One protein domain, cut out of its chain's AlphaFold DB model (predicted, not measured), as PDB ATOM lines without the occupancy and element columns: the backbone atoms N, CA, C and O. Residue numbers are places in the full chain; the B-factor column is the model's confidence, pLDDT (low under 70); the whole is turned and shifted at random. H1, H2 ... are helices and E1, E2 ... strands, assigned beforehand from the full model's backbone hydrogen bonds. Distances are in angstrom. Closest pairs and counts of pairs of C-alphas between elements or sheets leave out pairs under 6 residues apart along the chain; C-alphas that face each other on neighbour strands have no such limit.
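What this domain is: This is residues 5 to 71 of the 74 residues of an uncharacterized protein of Symploca sp. SIO1A3 (UniProt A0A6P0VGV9). A small antiparallel sheet of three strands has one helix, H1, packed slantwise over one of its faces, with the other face bare. A long loop, residues 10 to 36, folds back beside edge strand E1, pairs briefly with it through residues 14 to 15, and swings round to the start of H1. The printed part has 67 residues with one named helix and three named strands, in the order E1, H1, E2, E3; the sheet runs E1, E2, E3. The class is mixed, helices and strands, with under half of the residues in named elements. The whole is compact, with a radius of gyration of the C-alphas of 10.7 A, and rounded, spanning 26 by 22 by 21 A.

How they stand to each other: E1, residues 5 to 9, is antiparallel to E2, residues 59 to 63, at 154 degrees, with N 8 and O 60 within hydrogen-bond range at 2.8 A. E2, the inner strand, forms a hairpin with E3, residues 68 to 70, at 159 degrees, with N 61 and O 69 at 2.8 A. H1, residues 37 to 50, is on the sheet at a height over the sheet of 10.1 A, one of two layers, a helix on one face of a sheet. It lies over E1, E3 and, only just, E2, on which 3 of its C-alphas fall. It runs only just slantwise to the strands, at 57 degrees to E1 on the local plane. The closest C-alphas of H1 and E2 are those of Phe 44 and Val 59, 7.7 A apart. In H1 every O i to N i+4 pair is within hydrogen-bond range.

Where its parts are: E1 begins at C-alpha 5, (175.731, 142.046, 119.207), and measures 13.1 A. H1 measures 20.1 A, E2 13.4 A and E3 6.5 A, ending at C-alpha 70, (181.010, 148.384, 110.810).

The domain as a whole: The C-alphas farthest apart, those of Phe 24 and Glu 56, are 28.2 A apart. The link from E1 to H1 is long, with 27 residues. The printed part has no cut, and no printed residue is under 70 in pLDDT.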
ATOM      1  N   TYR A   5     174.529 141.417 119.728       97.12
ATOM      2  CA  TYR A   5     175.731 142.046 119.207       97.12
ATOM      3  C   TYR A   5     176.504 142.734 120.318       97.12
ATOM      4  O   TYR A   5     175.954 143.575 121.035       97.12
ATOM      5  N   LYS A   6     177.798 142.441 120.399       96.69
ATOM      6  CA  LYS A   6     178.739 143.195 121.225       96.69
ATOM      7  C   LYS A   6     179.400 144.292 120.400       96.69
ATOM      8  O   LYS A   6     179.811 144.044 119.268       96.69
ATOM      9  N   PHE A   7     179.537 145.485 120.965       97.25
ATOM     10  CA  PHE A   7     180.318 146.545 120.330       97.25
ATOM     11  C   PHE A   7     181.779 146.453 120.755       97.25
ATOM     12  O   PHE A   7     182.084 146.310 121.939       97.25
ATOM     13  N   VAL A   8     182.678 146.555 119.786       97.38
ATOM     14  CA  VAL A   8     184.122 146.427 119.960       97.38
ATOM     15  C   VAL A   8     184.803 147.601 119.281       97.38
ATOM     16  O   VAL A   8     184.529 147.903 118.122       97.38
ATOM     17  N   ASN A   9     185.720 148.232 120.000       97.12
ATOM     18  CA  ASN A   9     186.683 149.168 119.450       97.12
ATOM     19  C   ASN A   9     187.952 148.392 119.087       97.12
ATOM     20  O   ASN A   9     188.701 147.952 119.966       97.12
ATOM     21  N   ALA A  10     188.172 148.193 117.793       95.44
ATOM     22  CA  ALA A  10     189.297 147.437 117.263       95.44
ATOM     23  C   ALA A  10     190.628 148.166 117.494       95.44
ATOM     24  O   ALA A  10     191.615 147.529 117.868       95.44
ATOM     25  N   THR A  11     190.636 149.498 117.351       95.06
ATOM     26  CA  THR A  11     191.814 150.353 117.566       95.06
ATOM     27  C   THR A  11     192.343 150.210 118.991       95.06
ATOM     28  O   THR A  11     193.533 149.988 119.205       95.06
ATOM     29  N   LYS A  12     191.445 150.289 119.979       94.50
ATOM     30  CA  LYS A  12     191.778 150.220 121.411       94.50
ATOM     31  C   LYS A  12     191.769 148.800 121.979       94.50
ATOM     32  O   LYS A  12     192.159 148.612 123.129       94.50
ATOM     33  N   ARG A  13     191.348 147.804 121.187       94.69
ATOM     34  CA  ARG A  13     191.164 146.396 121.592       94.69
ATOM     35  C   ARG A  13     190.281 146.255 122.836       94.69
ATOM     36  O   ARG A  13     190.586 145.481 123.740       94.69
ATOM     37  N   SER A  14     189.194 147.021 122.880       96.12
ATOM     38  CA  SER A  14     188.285 147.085 124.025       96.12
ATOM     39  C   SER A  14     186.848 146.796 123.614       96.12
ATOM     40  O   SER A  14     186.394 147.256 122.566       96.12
ATOM     41  N   GLU A  15     186.110 146.097 124.468       96.06
ATOM     42  CA  GLU A  15     184.674 145.871 124.297       96.06
ATOM     43  C   GLU A  15     183.868 146.912 125.077       96.06
ATOM     44  O   GLU A  15     184.289 147.384 126.132       96.06
ATOM     45  N   SER A  16     182.697 147.265 124.555       95.06
ATOM     46  CA  SER A  16     181.745 148.118 125.259       95.06
ATOM     47  C   SER A  16     181.039 147.312 126.345       95.06
ATOM     48  O   SER A  16     180.386 146.312 126.052       95.06
ATOM     49  N   THR A  17     181.106 147.785 127.588       93.75
ATOM     50  CA  THR A  17     180.399 147.186 128.735       93.75
ATOM     51  C   THR A  17     179.322 148.103 129.313       93.75
ATOM     52  O   THR A  17     178.766 147.806 130.370       93.75
ATOM     53  N   ILE A  18     179.038 149.232 128.653       95.06
ATOM     54  CA  ILE A  18     178.003 150.171 129.097       95.06
ATOM     55  C   ILE A  18     176.608 149.548 128.941       95.06
ATOM     56  O   ILE A  18     176.384 148.801 127.990       95.06
ATOM     57  N   PRO A  19     175.646 149.876 129.812       94.00
ATOM     58  CA  PRO A  19     174.261 149.463 129.628       94.00
ATOM     59  C   PRO A  19     173.648 150.122 128.384       94.00
ATOM     60  O   PRO A  19     173.698 151.344 128.233       94.00
ATOM     61  N   LEU A  20     173.039 149.325 127.500       93.31
ATOM     62  CA  LEU A  20     172.411 149.826 126.277       93.31
ATOM     63  C   LEU A  20     170.891 149.990 126.458       93.31
ATOM     64  O   LEU A  20     170.186 148.998 126.686       93.31
ATOM     65  N   PRO A  21     170.335 151.206 126.288       91.50
ATOM     66  CA  PRO A  21     168.908 151.463 126.513       91.50
ATOM     67  C   PRO A  21     168.003 150.750 125.496       91.50
ATOM     68  O   PRO A  21     166.824 150.528 125.749       91.50
ATOM     69  N   PHE A  22     168.555 150.340 124.354       88.81
ATOM     70  CA  PHE A  22     167.850 149.630 123.285       88.81
ATOM     71  C   PHE A  22     167.878 148.099 123.435       88.81
ATOM     72  O   PHE A  22     167.437 147.387 122.534       88.81
ATOM     73  N   ASN A  23     168.364 147.575 124.567       91.38
ATOM     74  CA  ASN A  23     168.210 146.164 124.926       91.38
ATOM     75  C   ASN A  23     168.240 145.948 126.453       91.38
ATOM     76  O   ASN A  23     169.194 145.390 126.985       91.38
ATOM     77  N   PHE A  24     167.196 146.381 127.168       90.38
ATOM     78  CA  PHE A  24     167.024 146.133 128.614       90.38
ATOM     79  C   PHE A  24     168.244 146.508 129.484       90.38
ATOM     80  O   PHE A  24     168.514 145.846 130.483       90.38
ATOM     81  N   ASN A  25     168.998 147.548 129.105       92.62
ATOM     82  CA  ASN A  25     170.248 147.955 129.763       92.62
ATOM     83  C   ASN A  25     171.339 146.867 129.790       92.62
ATOM     84  O   ASN A  25     172.285 146.958 130.568       92.62
ATOM     85  N   MET A  26     171.243 145.851 128.931       91.75
ATOM     86  CA  MET A  26     172.322 144.894 128.714       91.75
ATOM     87  C   MET A  26     173.444 145.550 127.902       91.75
ATOM     88  O   MET A  26     173.168 146.418 127.074       91.75
ATOM     89  N   PRO A  27     174.705 145.120 128.068       92.31
ATOM     90  CA  PRO A  27     175.826 145.666 127.302       92.31
ATOM     91  C   PRO A  27     175.835 145.254 125.827       92.31
ATOM     92  O   PRO A  27     176.665 145.724 125.051       92.31
ATOM     93  N   TRP A  28     174.933 144.355 125.431       94.44
ATOM     94  CA  TRP A  28     174.815 143.844 124.071       94.44
ATOM     95  C   TRP A  28     173.533 144.354 123.425       94.44
ATOM     96  O   TRP A  28     172.493 144.429 124.078       94.44
ATOM     97  N   ALA A  29     173.589 144.694 122.140       94.88
ATOM     98  CA  ALA A  29     172.413 145.050 121.356       94.88
ATOM     99  C   ALA A  29     171.666 143.797 120.910       94.88
ATOM    100  O   ALA A  29     172.257 142.723 120.844       94.88
ATOM    101  N   LYS A  30     170.396 143.930 120.522       94.44
ATOM    102  CA  LYS A  30     169.616 142.826 119.960       94.44
ATOM    103  C   LYS A  30     169.065 143.197 118.592       94.44
ATOM    104  O   LYS A  30     168.532 144.283 118.415       94.44
ATOM    105  N   SER A  31     169.096 142.241 117.670       93.94
ATOM    106  CA  SER A  31     168.501 142.345 116.332       93.94
ATOM    107  C   SER A  31     169.027 143.515 115.482       93.94
ATOM    108  O   SER A  31     168.238 144.125 114.757       93.94
ATOM    109  N   LEU A  32     170.326 143.857 115.567       94.38
ATOM    110  CA  LEU A  32     170.911 144.957 114.778       94.38
ATOM    111  C   LEU A  32     170.689 144.784 113.264       94.38
ATOM    112  O   LEU A  32     170.548 145.770 112.552       94.38
ATOM    113  N   GLU A  33     170.551 143.548 112.778       93.12
ATOM    114  CA  GLU A  33     170.265 143.232 111.375       93.12
ATOM    115  C   GLU A  33     168.934 143.769 110.838       93.12
ATOM    116  O   GLU A  33     168.697 143.729 109.633       93.12
ATOM    117  N   ARG A  34     168.044 144.230 111.719       93.31
ATOM    118  CA  ARG A  34     166.725 144.756 111.348       93.31
ATOM    119  C   ARG A  34     166.697 146.272 111.210       93.31
ATOM    120  O   ARG A  34     165.684 146.801 110.767       93.31
ATOM    121  N   TYR A  35     167.758 146.946 111.638       93.12
ATOM    122  CA  TYR A  35     167.822 148.396 111.651       93.12
ATOM    123  C   TYR A  35     168.263 148.924 110.291       93.12
ATOM    124  O   TYR A  35     169.089 148.330 109.595       93.12
ATOM    125  N   SER A  36     167.717 150.078 109.929       94.81
ATOM    126  CA  SER A  36     168.220 150.880 108.824       94.81
ATOM    127  C   SER A  36     169.636 151.387 109.115       94.81
ATOM    128  O   SER A  36     170.128 151.367 110.246       94.81
ATOM    129  N   ARG A  37     170.311 151.885 108.076       93.81
ATOM    130  CA  ARG A  37     171.660 152.446 108.206       93.81
ATOM    131  C   ARG A  37     171.722 153.622 109.186       93.81
ATOM    132  O   ARG A  37     172.684 153.720 109.944       93.81
ATOM    133  N   GLU A  38     170.716 154.492 109.161       95.38
ATOM    134  CA  GLU A  38     170.623 155.660 110.045       95.38
ATOM    135  C   GLU A  38     170.456 155.224 111.499       95.38
ATOM    136  O   GLU A  38     171.225 155.639 112.362       95.38
ATOM    137  N   GLU A  39     169.540 154.291 111.762       95.12
ATOM    138  CA  GLU A  39     169.344 153.763 113.112       95.12
ATOM    139  C   GLU A  39     170.585 153.028 113.633       95.12
ATOM    140  O   GLU A  39     170.911 153.141 114.816       95.12
ATOM    141  N   LEU A  40     171.295 152.287 112.769       95.56
ATOM    142  CA  LEU A  40     172.579 151.684 113.121       95.56
ATOM    143  C   LEU A  40     173.586 152.763 113.520       95.56
ATOM    144  O   LEU A  40     174.178 152.650 114.592       95.56
ATOM    145  N   ARG A  41     173.747 153.819 112.710       95.75
ATOM    146  CA  ARG A  41     174.651 154.938 113.017       95.75
ATOM    147  C   ARG A  41     174.356 155.516 114.400       95.75
ATOM    148  O   ARG A  41     175.273 155.587 115.209       95.75
ATOM    149  N   GLU A  42     173.094 155.792 114.719       95.56
ATOM    150  CA  GLU A  42     172.706 156.292 116.045       95.56
ATOM    151  C   GLU A  42     173.123 155.356 117.191       95.56
ATOM    152  O   GLU A  42     173.539 155.817 118.256       95.56
ATOM    153  N   LYS A  43     173.014 154.029 117.010       95.81
ATOM    154  CA  LYS A  43     173.400 153.073 118.065       95.81
ATOM    155  C   LYS A  43     174.906 153.063 118.271       95.81
ATOM    156  O   LYS A  43     175.360 153.027 119.414       95.81
ATOM    157  N   PHE A  44     175.671 153.110 117.185       96.38
ATOM    158  CA  PHE A  44     177.118 153.240 117.275       96.38
ATOM    159  C   PHE A  44     177.529 154.572 117.904       96.38
ATOM    160  O   PHE A  44     178.367 154.563 118.799       96.38
ATOM    161  N   ASP A  45     176.916 155.690 117.510       95.69
ATOM    162  CA  ASP A  45     177.214 157.012 118.070       95.69
ATOM    163  C   ASP A  45     176.978 157.040 119.580       95.69
ATOM    164  O   ASP A  45     177.837 157.505 120.331       95.69
ATOM    165  N   PHE A  46     175.864 156.460 120.039       96.00
ATOM    166  CA  PHE A  46     175.596 156.295 121.464       96.00
ATOM    167  C   PHE A  46     176.733 155.541 122.165       96.00
ATOM    168  O   PHE A  46     177.234 155.989 123.197       96.00
ATOM    169  N   VAL A  47     177.162 154.406 121.608       96.31
ATOM    170  CA  VAL A  47     178.229 153.579 122.186       96.31
ATOM    171  C   VAL A  47     179.565 154.317 122.203       96.31
ATOM    172  O   VAL A  47     180.251 154.288 123.224       96.31
ATOM    173  N   ILE A  48     179.923 154.990 121.109       95.75
ATOM    174  CA  ILE A  48     181.175 155.739 120.972       95.75
ATOM    175  C   ILE A  48     181.234 156.855 122.016       95.75
ATOM    176  O   ILE A  48     182.199 156.934 122.779       95.75
ATOM    177  N   GLN A  49     180.178 157.668 122.105       95.19
ATOM    178  CA  GLN A  49     180.101 158.789 123.044       95.19
ATOM    179  C   GLN A  49     180.181 158.317 124.500       95.19
ATOM    180  O   GLN A  49     180.961 158.851 125.286       95.19
ATOM    181  N   ASN A  50     179.424 157.278 124.862       95.88
ATOM    182  CA  ASN A  50     179.338 156.820 126.251       95.88
ATOM    183  C   ASN A  50     180.548 155.989 126.704       95.88
ATOM    184  O   ASN A  50     180.828 155.933 127.899       95.88
ATOM    185  N   ASN A  51     181.305 155.384 125.784       94.31
ATOM    186  CA  ASN A  51     182.585 154.746 126.112       94.31
ATOM    187  C   ASN A  51     183.781 155.718 126.044       94.31
ATOM    188  O   ASN A  51     184.921 155.289 126.230       94.31
ATOM    189  N   SER A  52     183.561 157.015 125.773       93.50
ATOM    190  CA  SER A  52     184.642 157.985 125.516       93.50
ATOM    191  C   SER A  52     185.616 157.509 124.420       93.50
ATOM    192  O   SER A  52     186.840 157.661 124.512       93.50
ATOM    193  N   TRP A  53     185.079 156.856 123.388       94.69
ATOM    194  CA  TRP A  53     185.840 156.427 122.218       94.69
ATOM    195  C   TRP A  53     185.958 157.563 121.201       94.69
ATOM    196  O   TRP A  53     185.164 158.503 121.203       94.69
ATOM    197  N   SER A  54     186.983 157.494 120.353       93.19
ATOM    198  CA  SER A  54     187.147 158.459 119.268       93.19
ATOM    199  C   SER A  54     186.215 158.108 118.111       93.19
ATOM    200  O   SER A  54     186.004 156.935 117.818       93.19
ATOM    201  N   GLN A  55     185.718 159.121 117.403       87.62
ATOM    202  CA  GLN A  55     185.025 158.940 116.120       87.62
ATOM    203  C   GLN A  55     185.965 158.408 115.020       87.62
ATOM    204  O   GLN A  55     185.522 157.845 114.022       87.62
ATOM    205  N   GLU A  56     187.276 158.556 115.215       91.25
ATOM    206  CA  GLU A  56     188.299 157.995 114.331       91.25
ATOM    207  C   GLU A  56     188.579 156.512 114.616       91.25
ATOM    208  O   GLU A  56     189.162 155.830 113.770       91.25
ATOM    209  N   ASP A  57     188.159 156.001 115.781       93.69
ATOM    210  CA  ASP A  57     188.372 154.603 116.137       93.69
ATOM    211  C   ASP A  57     187.594 153.676 115.188       93.69
ATOM    212  O   ASP A  57     186.490 153.975 114.721       93.69
ATOM    213  N   GLU A  58     188.157 152.503 114.913       94.88
ATOM    214  CA  GLU A  58     187.440 151.460 114.194       94.88
ATOM    215  C   GLU A  58     186.510 150.733 115.167       94.88
ATOM    216  O   GLU A  58     186.941 149.894 115.960       94.88
ATOM    217  N   VAL A  59     185.224 151.078 115.118       96.31
ATOM    218  CA  VAL A  59     184.189 150.469 115.957       96.31
ATOM    219  C   VAL A  59     183.308 149.547 115.123       96.31
ATOM    220  O   VAL A  59     182.815 149.917 114.056       96.31
ATOM    221  N   MET A  60     183.097 148.338 115.636       96.81
ATOM    222  CA  MET A  60     182.287 147.295 115.010       96.81
ATOM    223  C   MET A  60     181.319 146.660 116.011       96.81
ATOM    224  O   MET A  60     181.585 146.624 117.211       96.81
ATOM    225  N   ALA A  61     180.204 146.136 115.514       97.12
ATOM    226  CA  ALA A  61     179.269 145.314 116.266       97.12
ATOM    227  C   ALA A  61     179.367 143.866 115.772       97.12
ATOM    228  O   ALA A  61     179.117 143.593 114.598       97.12
ATOM    229  N   ILE A  62     179.740 142.945 116.660       97.19
ATOM    230  CA  ILE A  62     179.964 141.528 116.352       97.19
ATOM    231  C   ILE A  62     178.797 140.724 116.915       97.19
ATOM    232  O   ILE A  62     178.571 140.723 118.124       97.19
ATOM    233  N   GLY A  63     178.061 140.069 116.027       96.12
ATOM    234  CA  GLY A  63     176.930 139.215 116.346       96.12
ATOM    235  C   GLY A  63     177.355 137.828 116.819       96.12
ATOM    236  O   GLY A  63     178.384 137.311 116.376       96.12
ATOM    237  N   ASP A  64     176.536 137.194 117.656       93.88
ATOM    238  CA  ASP A  64     176.790 135.836 118.174       93.88
ATOM    239  C   ASP A  64     176.973 134.780 117.069       93.88
ATOM    240  O   ASP A  64     177.671 133.787 117.268       93.88
ATOM    241  N   TYR A  65     176.387 134.995 115.885       92.56
ATOM    242  CA  TYR A  65     176.540 134.109 114.723       92.56
ATOM    243  C   TYR A  65     177.629 134.569 113.739       92.56
ATOM    244  O   TYR A  65     177.658 134.123 112.594       92.56
ATOM    245  N   GLY A  66     178.512 135.485 114.150       90.69
ATOM    246  CA  GLY A  66     179.635 135.969 113.340       90.69
ATOM    247  C   GLY A  66     179.286 137.076 112.340       90.69
ATOM    248  O   GLY A  66     180.129 137.453 111.531       90.69
ATOM    249  N   THR A  67     178.064 137.622 112.377       94.56
ATOM    250  CA  THR A  67     177.710 138.811 111.581       94.56
ATOM    251  C   THR A  67     178.454 140.031 112.114       94.56
ATOM    252  O   THR A  67     178.384 140.304 113.308       94.56
ATOM    253  N   ILE A  68     179.125 140.791 111.252       95.81
ATOM    254  CA  ILE A  68     179.857 141.998 111.653       95.81
ATOM    255  C   ILE A  68     179.222 143.211 110.981       95.81
ATOM    256  O   ILE A  68     179.086 143.247 109.758       95.81
ATOM    257  N   PHE A  69     178.859 144.213 111.781       95.81
ATOM    258  CA  PHE A  69     178.520 145.546 111.295       95.81
ATOM    259  C   PHE A  69     179.652 146.510 111.617       95.81
ATOM    260  O   PHE A  69     180.119 146.565 112.751       95.81
ATOM    261  N   TYR A  70     180.063 147.290 110.627       94.62
ATOM    262  CA  TYR A  70     181.010 148.384 110.810       94.62
ATOM    263  C   TYR A  70     180.251 149.685 111.052       94.62
ATOM    264  O   TYR A  70     179.121 149.838 110.579       94.62
ATOM    265  N   TYR A  71     180.882 150.630 111.753       93.31
ATOM    266  CA  TYR A  71     180.344 151.981 111.861       93.31
ATOM    267  C   TYR A  71     180.027 152.552 110.462       93.31
ATOM    268  O   TYR A  71     180.918 152.558 109.604       93.31
TER     269      TYR A  71